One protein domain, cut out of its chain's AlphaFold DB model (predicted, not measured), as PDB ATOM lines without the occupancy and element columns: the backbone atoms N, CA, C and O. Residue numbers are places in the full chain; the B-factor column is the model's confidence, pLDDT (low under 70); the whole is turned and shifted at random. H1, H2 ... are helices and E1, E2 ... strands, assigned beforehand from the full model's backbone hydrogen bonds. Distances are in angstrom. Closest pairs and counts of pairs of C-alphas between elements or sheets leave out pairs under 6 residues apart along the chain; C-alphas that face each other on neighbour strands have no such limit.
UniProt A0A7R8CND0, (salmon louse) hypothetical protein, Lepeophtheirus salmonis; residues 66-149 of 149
ATOM      1  N   ILE A  66     107.709 169.637 145.746       65.94
ATOM      2  CA  ILE A  66     107.901 168.241 146.155       65.94
ATOM      3  C   ILE A  66     107.398 167.289 145.068       65.94
ATOM      4  O   ILE A  66     108.089 166.329 144.753       65.94
ATOM      5  N   HIS A  67     106.234 167.556 144.466       68.12
ATOM      6  CA  HIS A  67     105.728 166.729 143.370       68.12
ATOM      7  C   HIS A  67     106.642 166.828 142.157       68.12
ATOM      8  O   HIS A  67     107.064 165.804 141.636       68.12
ATOM      9  N   GLU A  68     107.005 168.049 141.764       74.50
ATOM     10  CA  GLU A  68     107.942 168.276 140.668       74.50
ATOM     11  C   GLU A  68     109.279 167.566 140.915       74.50
ATOM     12  O   GLU A  68     109.815 166.925 140.019       74.50
ATOM     13  N   ASN A  69     109.792 167.577 142.147       78.44
ATOM     14  CA  ASN A  69     111.006 166.844 142.506       78.44
ATOM     15  C   ASN A  69     110.824 165.330 142.423       78.44
ATOM     16  O   ASN A  69     111.712 164.646 141.928       78.44
ATOM     17  N   ILE A  70     109.678 164.800 142.858       77.25
ATOM     18  CA  ILE A  70     109.361 163.376 142.699       77.25
ATOM     19  C   ILE A  70     109.321 163.014 141.210       77.25
ATOM     20  O   ILE A  70     109.941 162.028 140.821       77.25
ATOM     21  N   LEU A  71     108.678 163.825 140.364       78.19
ATOM     22  CA  LEU A  71     108.659 163.618 138.912       78.19
ATOM     23  C   LEU A  71     110.070 163.645 138.309       78.19
ATOM     24  O   LEU A  71     110.407 162.783 137.495       78.19
ATOM     25  N   LEU A  72     110.909 164.595 138.732       82.19
ATOM     26  CA  LEU A  72     112.304 164.694 138.298       82.19
ATOM     27  C   LEU A  72     113.109 163.450 138.710       82.19
ATOM     28  O   LEU A  72     113.851 162.911 137.886       82.19
ATOM     29  N   CYS A  73     112.910 162.941 139.928       80.25
ATOM     30  CA  CYS A  73     113.530 161.700 140.396       80.25
ATOM     31  C   CYS A  73     113.049 160.473 139.605       80.25
ATOM     32  O   CYS A  73     113.862 159.653 139.187       80.25
ATOM     33  N   VAL A  74     111.744 160.347 139.344       78.69
ATOM     34  CA  VAL A  74     111.184 159.231 138.557       78.69
ATOM     35  C   VAL A  74     111.679 159.267 137.109       78.69
ATOM     36  O   VAL A  74     112.013 158.226 136.539       78.69
ATOM     37  N   SER A  75     111.791 160.459 136.519       81.00
ATOM     38  CA  SER A  75     112.360 160.647 135.180       81.00
ATOM     39  C   SER A  75     113.829 160.220 135.126       81.00
ATOM     40  O   SER A  75     114.236 159.513 134.204       81.00
ATOM     41  N   LEU A  76     114.622 160.598 136.132       83.31
ATOM     42  CA  LEU A  76     116.014 160.176 136.248       83.31
ATOM     43  C   LEU A  76     116.135 158.653 136.348       83.31
ATOM     44  O   LEU A  76     116.897 158.049 135.597       83.31
ATOM     45  N   LEU A  77     115.355 158.032 137.232       79.31
ATOM     46  CA  LEU A  77     115.342 156.579 137.397       79.31
ATOM     47  C   LEU A  77     114.946 155.867 136.100       79.31
ATOM     48  O   LEU A  77     115.566 154.868 135.741       79.31
ATOM     49  N   SER A  78     113.976 156.417 135.365       80.38
ATOM     50  CA  SER A  78     113.559 155.882 134.066       80.38
ATOM     51  C   SER A  78     114.712 155.871 133.059       80.38
ATOM     52  O   SER A  78     114.926 154.874 132.369       80.38
ATOM     53  N   LYS A  79     115.501 156.956 133.020       81.56
ATOM     54  CA  LYS A  79     116.693 157.067 132.163       81.56
ATOM     55  C   LYS A  79     117.786 156.088 132.571       81.56
ATOM     56  O   LYS A  79     118.306 155.381 131.721       81.56
ATOM     57  N   LEU A  80     118.108 156.012 133.864       78.94
ATOM     58  CA  LEU A  80     119.149 155.108 134.368       78.94
ATOM     59  C   LEU A  80     118.830 153.631 134.094       78.94
ATOM     60  O   LEU A  80     119.736 152.808 133.999       78.94
ATOM     61  N   ARG A  81     117.543 153.294 133.967       74.94
ATOM     62  CA  ARG A  81     117.056 151.931 133.739       74.94
ATOM     63  C   ARG A  81     116.714 151.609 132.288       74.94
ATOM     64  O   ARG A  81     116.389 150.452 132.027       74.94
ATOM     65  N   ASN A  82     116.725 152.588 131.380       74.69
ATOM     66  CA  ASN A  82     116.103 152.465 130.056       74.69
ATOM     67  C   ASN A  82     114.674 151.881 130.134       74.69
ATOM     68  O   ASN A  82     114.284 151.038 129.330       74.69
ATOM     69  N   GLN A  83     113.896 152.301 131.139       72.50
ATOM     70  CA  GLN A  83     112.547 151.791 131.400       72.50
ATOM     71  C   GLN A  83     111.600 152.945 131.722       72.50
ATOM     72  O   GLN A  83     111.920 153.804 132.533       72.50
ATOM     73  N   ASN A  84     110.397 152.937 131.148       70.88
ATOM     74  CA  ASN A  84     109.389 153.959 131.430       70.88
ATOM     75  C   ASN A  84     108.702 153.705 132.782       70.88
ATOM     76  O   ASN A  84     107.745 152.920 132.876       70.88
ATOM     77  N   LEU A  85     109.181 154.380 133.833       71.50
ATOM     78  CA  LEU A  85     108.524 154.386 135.137       71.50
ATOM     79  C   LEU A  85     107.333 155.361 135.127       71.50
ATOM     80  O   LEU A  85     107.387 156.409 134.482       71.50
ATOM     81  N   PRO A  86     106.235 155.025 135.822       66.06
ATOM     82  CA  PRO A  86     105.038 155.847 135.848       66.06
ATOM     83  C   PRO A  86     105.300 157.145 136.616       66.06
ATOM     84  O   PRO A  86     105.563 157.138 137.817       66.06
ATOM     85  N   THR A  87     105.189 158.274 135.928       60.84
ATOM     86  CA  THR A  87     105.321 159.614 136.514       60.84
ATOM     87  C   THR A  87     104.092 159.999 137.340       60.84
ATOM     88  O   THR A  87     104.216 160.676 138.357       60.84
ATOM     89  N   SER A  88     102.909 159.497 136.979       57.19
ATOM     90  CA  SER A  88     101.692 159.575 137.783       57.19
ATOM     91  C   SER A  88     101.440 158.240 138.487       57.19
ATOM     92  O   SER A  88     101.228 157.199 137.874       57.19
ATOM     93  N   GLY A  89     101.410 158.263 139.820       53.62
ATOM     94  CA  GLY A  89     101.045 157.084 140.606       53.62
ATOM     95  C   GLY A  89      99.585 156.650 140.435       53.62
ATOM     96  O   GLY A  89      99.234 155.555 140.845       53.62
ATOM     97  N   ARG A  90      98.709 157.474 139.841       54.72
ATOM     98  CA  ARG A  90      97.276 157.147 139.765       54.72
ATOM     99  C   ARG A  90      97.026 155.872 138.973       54.72
ATOM    100  O   ARG A  90      96.408 154.971 139.511       54.72
ATOM    101  N   ASP A  91      97.577 155.749 137.774       54.16
ATOM    102  CA  ASP A  91      97.109 154.720 136.835       54.16
ATOM    103  C   ASP A  91      97.719 153.332 137.086       54.16
ATOM    104  O   ASP A  91      97.267 152.346 136.515       54.16
ATOM    105  N   ARG A  92      98.751 153.233 137.939       57.25
ATOM    106  CA  ARG A  92      99.434 151.961 138.253       57.25
ATOM    107  C   ARG A  92      99.395 151.556 139.723       57.25
ATOM    108  O   ARG A  92      99.867 150.471 140.054       57.25
ATOM    109  N   LEU A  93      98.892 152.417 140.609       60.34
ATOM    110  CA  LEU A  93      98.826 152.129 142.046       60.34
ATOM    111  C   LEU A  93      97.402 151.864 142.529       60.34
ATOM    112  O   LEU A  93      97.247 151.304 143.613       60.34
ATOM    113  N   ILE A  94      96.386 152.249 141.746       65.06
ATOM    114  CA  ILE A  94      94.984 151.992 142.069       65.06
ATOM    115  C   ILE A  94      94.481 150.735 141.358       65.06
ATOM    116  O   ILE A  94      94.777 150.504 140.190       65.06
ATOM    117  N   CYS A  95      93.710 149.934 142.088       70.19
ATOM    118  CA  CYS A  95      93.084 148.705 141.601       70.19
ATOM    119  C   CYS A  95      91.852 148.989 140.708       70.19
ATOM    120  O   CYS A  95      91.521 148.184 139.845       70.19
ATOM    121  N   ASP A  96      91.198 150.143 140.894       68.69
ATOM    122  CA  ASP A  96      90.032 150.594 140.126       68.69
ATOM    123  C   ASP A  96      90.002 152.133 140.059       68.69
ATOM    124  O   ASP A  96      89.983 152.812 141.092       68.69
ATOM    125  N   SER A  97      89.997 152.685 138.843       66.00
ATOM    126  CA  SER A  97      89.970 154.129 138.569       66.00
ATOM    127  C   SER A  97      88.595 154.774 138.727       66.00
ATOM    128  O   SER A  97      88.513 156.001 138.763       66.00
ATOM    129  N   ASN A  98      87.531 153.982 138.877       65.44
ATOM    130  CA  ASN A  98      86.175 154.466 139.147       65.44
ATOM    131  C   ASN A  98      85.833 154.438 140.645       65.44
ATOM    132  O   ASN A  98      84.853 155.043 141.085       65.44
ATOM    133  N   SER A  99      86.653 153.773 141.463       63.97
ATOM    134  CA  SER A  99      86.431 153.668 142.901       63.97
ATOM    135  C   SER A  99      87.029 154.856 143.650       63.97
ATOM    136  O   SER A  99      88.245 154.979 143.819       63.97
ATOM    137  N   SER A 100      86.161 155.702 144.209       62.25
ATOM    138  CA  SER A 100      86.569 156.801 145.095       62.25
ATOM    139  C   SER A 100      87.415 156.301 146.275       62.25
ATOM    140  O   SER A 100      88.400 156.935 146.651       62.25
ATOM    141  N   LYS A 101      87.117 155.108 146.804       61.72
ATOM    142  CA  LYS A 101      87.913 154.468 147.860       61.72
ATOM    143  C   LYS A 101      89.353 154.189 147.409       61.72
ATOM    144  O   LYS A 101      90.267 154.329 148.213       61.72
ATOM    145  N   CYS A 102      89.584 153.843 146.147       63.59
ATOM    146  CA  CYS A 102      90.931 153.576 145.632       63.59
ATOM    147  C   CYS A 102      91.696 154.868 145.335       63.59
ATOM    148  O   CYS A 102      92.869 154.987 145.676       63.59
ATOM    149  N   ILE A 103      91.011 155.868 144.780       60.22
ATOM    150  CA  ILE A 103      91.597 157.169 144.433       60.22
ATOM    151  C   ILE A 103      92.032 157.951 145.683       60.22
ATOM    152  O   ILE A 103      93.076 158.605 145.672       60.22
ATOM    153  N   TYR A 104      91.232 157.912 146.755       54.03
ATOM    154  CA  TYR A 104      91.440 158.764 147.931       54.03
ATOM    155  C   TYR A 104      92.233 158.113 149.064       54.03
ATOM    156  O   TYR A 104      92.669 158.830 149.971       54.03
ATOM    157  N   THR A 105      92.455 156.795 149.042       51.22
ATOM    158  CA  THR A 105      93.131 156.134 150.164       51.22
ATOM    159  C   THR A 105      94.609 155.901 149.882       51.22
ATOM    160  O   THR A 105      95.012 154.930 149.258       51.22
ATOM    161  N   LEU A 106      95.440 156.791 150.426       50.09
ATOM    162  CA  LEU A 106      96.909 156.748 150.373       50.09
ATOM    163  C   LEU A 106      97.548 155.634 151.235       50.09
ATOM    164  O   LEU A 106      98.750 155.672 151.498       50.09
ATOM    165  N   LYS A 107      96.778 154.654 151.725       46.72
ATOM    166  CA  LYS A 107      97.302 153.593 152.596       46.72
ATOM    167  C   LYS A 107      96.386 152.368 152.632       46.72
ATOM    168  O   LYS A 107      95.255 152.491 153.084       46.72
ATOM    169  N   ASN A 108      96.909 151.207 152.235       48.84
ATOM    170  CA  ASN A 108      96.558 149.851 152.701       48.84
ATOM    171  C   ASN A 108      95.063 149.473 152.855       48.84
ATOM    172  O   ASN A 108      94.756 148.566 153.620       48.84
ATOM    173  N   SER A 109      94.127 150.140 152.176       55.78
ATOM    174  CA  SER A 109      92.684 149.883 152.328       55.78
ATOM    175  C   SER A 109      92.020 149.253 151.099       55.78
ATOM    176  O   SER A 109      90.837 148.913 151.170       55.78
ATOM    177  N   CYS A 110      92.729 149.169 149.966       64.06
ATOM    178  CA  CYS A 110      92.401 148.258 148.863       64.06
ATOM    179  C   CYS A 110      93.514 147.212 148.825       64.06
ATOM    180  O   CYS A 110      94.672 147.568 148.620       64.06
ATOM    181  N   GLU A 111      93.155 145.943 149.001       64.81
ATOM    182  CA  GLU A 111      94.081 144.803 148.928       64.81
ATOM    183  C   GLU A 111      94.775 144.696 147.558       64.81
ATOM    184  O   GLU A 111      95.903 144.228 147.476       64.81
ATOM    185  N   GLY A 112      94.138 145.194 146.492       64.50
ATOM    186  CA  GLY A 112      94.708 145.245 145.143       64.50
ATOM    187  C   GLY A 112      95.544 146.491 144.826       64.50
ATOM    188  O   GLY A 112      96.092 146.577 143.731       64.50
ATOM    189  N   CYS A 113      95.627 147.483 145.722       67.62
ATOM    190  CA  CYS A 113      96.456 148.670 145.491       67.62
ATOM    191  C   CYS A 113      97.904 148.405 145.907       67.62
ATOM    192  O   CYS A 113      98.172 147.900 146.997       67.62
ATOM    193  N   ILE A 114      98.852 148.813 145.067       67.38
ATOM    194  CA  ILE A 114     100.280 148.692 145.369       67.38
ATOM    195  C   ILE A 114     100.749 149.989 146.029       67.38
ATOM    196  O   ILE A 114     100.511 151.088 145.529       67.38
ATOM    197  N   SER A 115     101.458 149.875 147.150       66.75
ATOM    198  CA  SER A 115     102.151 151.013 147.757       66.75
ATOM    199  C   SER A 115     103.194 151.573 146.787       66.75
ATOM    200  O   SER A 115     104.016 150.827 146.254       66.75
ATOM    201  N   ILE A 116     103.227 152.899 146.611       66.06
ATOM    202  CA  ILE A 116     104.230 153.565 145.762       66.06
ATOM    203  C   ILE A 116     105.656 153.189 146.191       66.06
ATOM    204  O   ILE A 116     106.525 152.965 145.354       66.06
ATOM    205  N   ARG A 117     105.875 153.046 147.506       65.69
ATOM    206  CA  ARG A 117     107.158 152.638 148.077       65.69
ATOM    207  C   ARG A 117     107.519 151.226 147.641       65.69
ATOM    208  O   ARG A 117     108.663 151.006 147.267       65.69
ATOM    209  N   ASP A 118     106.573 150.295 147.660       71.12
ATOM    210  CA  ASP A 118     106.843 148.894 147.334       71.12
ATOM    211  C   ASP A 118     107.028 148.712 145.828       71.12
ATOM    212  O   ASP A 118     107.900 147.952 145.411       71.12
ATOM    213  N   TYR A 119     106.271 149.457 145.014       72.94
ATOM    214  CA  TYR A 119     106.477 149.517 143.568       72.94
ATOM    215  C   TYR A 119     107.905 149.962 143.244       72.94
ATOM    216  O   TYR A 119     108.632 149.249 142.557       72.94
ATOM    217  N   TYR A 120     108.341 151.100 143.790       70.88
ATOM    218  CA  TYR A 120     109.682 151.612 143.525       70.88
ATOM    219  C   TYR A 120     110.779 150.760 144.176       70.88
ATOM    220  O   TYR A 120     111.757 150.463 143.511       70.88
ATOM    221  N   THR A 121     110.616 150.269 145.408       70.88
ATOM    222  CA  THR A 121     111.618 149.395 146.060       70.88
ATOM    223  C   THR A 121     111.840 148.092 145.286       70.88
ATOM    224  O   THR A 121     112.970 147.636 145.170       70.88
ATOM    225  N   LYS A 122     110.786 147.496 144.709       71.88
ATOM    226  CA  LYS A 122     110.925 146.283 143.881       71.88
ATOM    227  C   LYS A 122     111.600 146.556 142.536       71.88
ATOM    228  O   LYS A 122     112.277 145.681 142.009       71.88
ATOM    229  N   GLN A 123     111.387 147.742 141.969       67.38
ATOM    230  CA  GLN A 123     111.912 148.125 140.652       67.38
ATOM    231  C   GLN A 123     113.303 148.782 140.727       67.38
ATOM    232  O   GLN A 123     114.001 148.858 139.717       67.38
ATOM    233  N   ILE A 124     113.710 149.254 141.908       65.75
ATOM    234  CA  ILE A 124     114.991 149.914 142.172       65.75
ATOM    235  C   ILE A 124     115.855 148.960 143.016       65.75
ATOM    236  O   ILE A 124     115.842 149.052 144.244       65.75
ATOM    237  N   PRO A 125     116.615 148.034 142.400       62.31
ATOM    238  CA  PRO A 125     117.732 147.402 143.095       62.31
ATOM    239  C   PRO A 125     118.760 148.472 143.490       62.31
ATOM    240  O   PRO A 125     118.753 149.569 142.931       62.31
ATOM    241  N   ASP A 126     119.632 148.144 144.443       65.12
ATOM    242  CA  ASP A 126     120.598 149.042 145.091       65.12
ATOM    243  C   ASP A 126     121.543 149.716 144.062       65.12
ATOM    244  O   ASP A 126     122.636 149.244 143.743       65.12
ATOM    245  N   LEU A 127     121.073 150.810 143.456       63.78
ATOM    246  CA  LEU A 127     121.735 151.540 142.376       63.78
ATOM    247  C   LEU A 127     122.791 152.462 142.986       63.78
ATOM    248  O   LEU A 127     122.529 153.622 143.294       63.78
ATOM    249  N   LYS A 128     124.018 151.959 143.131       68.69
ATOM    250  CA  LYS A 128     125.188 152.752 143.556       68.69
ATOM    251  C   LYS A 128     125.788 153.548 142.392       68.69
ATOM    252  O   LYS A 128     126.982 153.459 142.114       68.69
ATOM    253  N   VAL A 129     124.955 154.300 141.679       72.31
ATOM    254  CA  VAL A 129     125.380 155.109 140.530       72.31
ATOM    255  C   VAL A 129     125.476 156.566 140.960       72.31
ATOM    256  O   VAL A 129     124.475 157.164 141.350       72.31
ATOM    257  N   LYS A 130     126.674 157.155 140.863       77.75
ATOM    258  CA  LYS A 130     126.824 158.612 140.975       77.75
ATOM    259  C   LYS A 130     126.107 159.262 139.802       77.75
ATOM    260  O   LYS A 130     126.376 158.930 138.648       77.75
ATOM    261  N   THR A 131     125.189 160.172 140.088       79.00
ATOM    262  CA  THR A 131     124.395 160.827 139.056       79.00
ATOM    263  C   THR A 131     124.102 162.257 139.448       79.00
ATOM    264  O   THR A 131     123.987 162.570 140.624       79.00
ATOM    265  N   THR A 132     123.940 163.111 138.443       84.88
ATOM    266  CA  THR A 132     123.532 164.494 138.672       84.88
ATOM    267  C   THR A 132     122.083 164.673 138.257       84.88
ATOM    268  O   THR A 132     121.662 164.176 137.209       84.88
ATOM    269  N   TYR A 133     121.306 165.383 139.066       86.00
ATOM    270  CA  TYR A 133     119.889 165.608 138.798       86.00
ATOM    271  C   TYR A 133     119.450 167.003 139.210       86.00
ATOM    272  O   TYR A 133     120.151 167.717 139.918       86.00
ATOM    273  N   PHE A 134     118.285 167.417 138.723       86.44
ATOM    274  CA  PHE A 134     117.714 168.705 139.081       86.44
ATOM    275  C   PHE A 134     116.641 168.538 140.147       86.44
ATOM    276  O   PHE A 134     115.852 167.598 140.089       86.44
ATOM    277  N   GLN A 135     116.565 169.501 141.059       88.44
ATOM    278  CA  GLN A 135     115.458 169.634 141.996       88.44
ATOM    279  C   GLN A 135     115.090 171.107 142.178       88.44
ATOM    280  O   GLN A 135     115.943 171.990 142.157       88.44
ATOM    281  N   TRP A 136     113.816 171.382 142.385       83.62
ATOM    282  CA  TRP A 136     113.303 172.656 142.850       83.62
ATOM    283  C   TRP A 136     113.566 172.813 144.349       83.62
ATOM    284  O   TRP A 136     113.126 171.995 145.163       83.62
ATOM    285  N   LYS A 137     114.265 173.884 144.723       82.62
ATOM    286  CA  LYS A 137     114.475 174.310 146.110       82.62
ATOM    287  C   LYS A 137     113.927 175.710 146.321       82.62
ATOM    288  O   LYS A 137     113.929 176.540 145.416       82.62
ATOM    289  N   THR A 138     113.485 175.977 147.543       78.56
ATOM    290  CA  THR A 138     113.181 177.340 147.971       78.56
ATOM    291  C   THR A 138     114.456 177.959 148.530       78.56
ATOM    292  O   THR A 138     114.965 177.490 149.545       78.56
ATOM    293  N   VAL A 139     114.964 178.990 147.864       75.62
ATOM    294  CA  VAL A 139     116.131 179.784 148.270       75.62
ATOM    295  C   VAL A 139     115.672 181.236 148.358       75.62
ATOM    296  O   VAL A 139     115.051 181.740 147.421       75.62
ATOM    297  N   ASP A 140     115.885 181.884 149.503       74.06
ATOM    298  CA  ASP A 140     115.478 183.277 149.755       74.06
ATOM    299  C   ASP A 140     114.009 183.571 149.414       74.06
ATOM    300  O   ASP A 140     113.668 184.535 148.729       74.06
ATOM    301  N   LYS A 141     113.109 182.694 149.882       68.94
ATOM    302  CA  LYS A 141     111.651 182.750 149.637       68.94
ATOM    303  C   LYS A 141     111.240 182.625 148.160       68.94
ATOM    304  O   LYS A 141     110.051 182.717 147.861       68.94
ATOM    305  N   ARG A 142     112.180 182.372 147.244       61.31
ATOM    306  CA  ARG A 142     111.925 182.120 145.821       61.31
ATOM    307  C   ARG A 142     112.184 180.660 145.485       61.31
ATOM    308  O   ARG A 142     113.086 180.031 146.026       61.31
ATOM    309  N   VAL A 143     111.386 180.114 144.578       71.38
ATOM    310  CA  VAL A 143     111.582 178.754 144.073       71.38
ATOM    311  C   VAL A 143     112.574 178.798 142.917       71.38
ATOM    312  O   VAL A 143     112.380 179.554 141.970       71.38
ATOM    313  N   GLN A 144     113.635 177.998 142.999       78.50
ATOM    314  CA  GLN A 144     114.685 177.909 141.988       78.50
ATOM    315  C   GLN A 144     115.016 176.444 141.697       78.50
ATOM    316  O   GLN A 144     115.026 175.607 142.603       78.50
ATOM    317  N   LYS A 145     115.292 176.122 140.431       82.31
ATOM    318  CA  LYS A 145     115.738 174.788 140.016       82.31
ATOM    319  C   LYS A 145     117.254 174.712 140.153       82.31
ATOM    320  O   LYS A 145     117.968 175.471 139.509       82.31
ATOM    321  N   VAL A 146     117.737 173.796 140.980       87.62
ATOM    322  CA  VAL A 146     119.164 173.611 141.264       87.62
ATOM    323  C   VAL A 146     119.633 172.248 140.775       87.62
ATOM    324  O   VAL A 146     118.863 171.285 140.778       87.62
ATOM    325  N   LYS A 147     120.897 172.167 140.358       88.06
ATOM    326  CA  LYS A 147     121.569 170.901 140.053       88.06
ATOM    327  C   LYS A 147     122.123 170.299 141.348       88.06
ATOM    328  O   LYS A 147     122.598 171.025 142.217       88.06
ATOM    329  N   VAL A 148     122.018 168.988 141.474       85.25
ATOM    330  CA  VAL A 148     122.464 168.171 142.602       85.25
ATOM    331  C   VAL A 148     123.410 167.123 142.052       85.25
ATOM    332  O   VAL A 148     123.157 166.603 140.963       85.25
ATOM    333  N   GLU A 149     124.474 166.847 142.793       79.38
ATOM    334  CA  GLU A 149     125.492 165.840 142.479       79.38
ATOM    335  C   GLU A 149     125.400 164.622 143.397       79.38
ATOM    336  O   GLU A 149     124.873 164.777 144.525       79.38
TER     337      GLU A 149
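What this domain is: This is residues 66 to 149 of the 149 residues of the protein "(salmon louse) hypothetical protein" of Lepeophtheirus salmonis (UniProt A0A7R8CND0). The model is a flat, loose row of parts: a two-stranded hairpin, E1 and E2, at one end, the helix H1 side by side with its strand E1, and beyond H1 a loop-rich half with the short helices H2, H3 and H4. H1 packs beside E1 with its residues 66 to 76 and touches no helix; H2 is near H3 and H4, and H3 is at the end of the row away from the hairpin. The printed part has 84 residues, with four named helices and two named strands in the order H1 H2 H3 H4 E1 E2; the sheet, of order E1 - E2, is antiparallel, and the class is mixed, helices and strands. The whole is loose, with a radius of gyration of the C-alphas of 15.4 A, and the C-alphas span 40 by 33 by 18 A along their three main axes.

How they stand to each other: H1, residues 66 to 81, and E1, residues 133 to 139, have 11 pairs of C-alphas within 8 A. Their closest C-alphas are those of Asn 69 and Gln 135, 5.3 A apart, and their centres are 12.9 A apart. H1 is apart from H2, residues 90 to 93, the next element along the chain. H2 and H3, residues 100 to 104, are close but not clearly touching; their closest C-alphas, those of Arg 90 and Ile 103, are 7.4 A apart. H2 and H4, residues 116 to 123, are also close but not clearly touching, with the closest C-alphas, those of Leu 93 and Ile 116, 6.7 A apart. H1 is apart from H3 and from H4, and H3 and H4 are apart from each other. E1 and E2, residues 142 to 148, form a hairpin of antiparallel neighbours, with an angle of 148 degrees between their N-to-C directions. The C-alphas of Gln 135 and Val 146 face each other at 5.5 A. N 137 and O 144 are within hydrogen-bond range at 2.8 A, and so are N 148 and O 133 at 2.7 A. H1 and E2 are apart. In H1, H3 and H4 every pair of O i and N i+4 is within hydrogen-bond range, while H2 is too short for such a pair.

Where its parts are: H1 begins at C-alpha 66, at (107.901, 168.241, 146.155), and runs 22.4 A to C-alpha 81, at (117.056, 151.931, 133.739). H2, residues 90 to 93, measures 5.7 A from first to last C-alpha, and H3, residues 100 to 104, measures 6.0 A. H4, residues 116 to 123, measures 10.7 A. E1 runs 17.5 A from Tyr 133 to Val 139. E2 runs 17.8 A from Arg 142 to Val 148, where C-alpha 148 is at (122.464, 168.171, 142.602).

The domain as a whole: The two C-alphas farthest apart are those of Glu 111, between H3 and H4, and Asp 140, between E1 and E2, at 44.0 A. The first and last printed C-alphas, those of Ile 66 and Glu 149, are 18.1 A apart, and Glu 149 is the chain's last residue. The printed part has no cut. The link from H3 to H4, with 11 residues, is long; the link from E1 to E2, with 2 residues, is tight, and the other three are short. The mean pLDDT of the printed part is 70.2. It is under 70 at 41 residues: 66 to 67, 86 to 94, 96 to 117, 123 to 128 and 141 to 142.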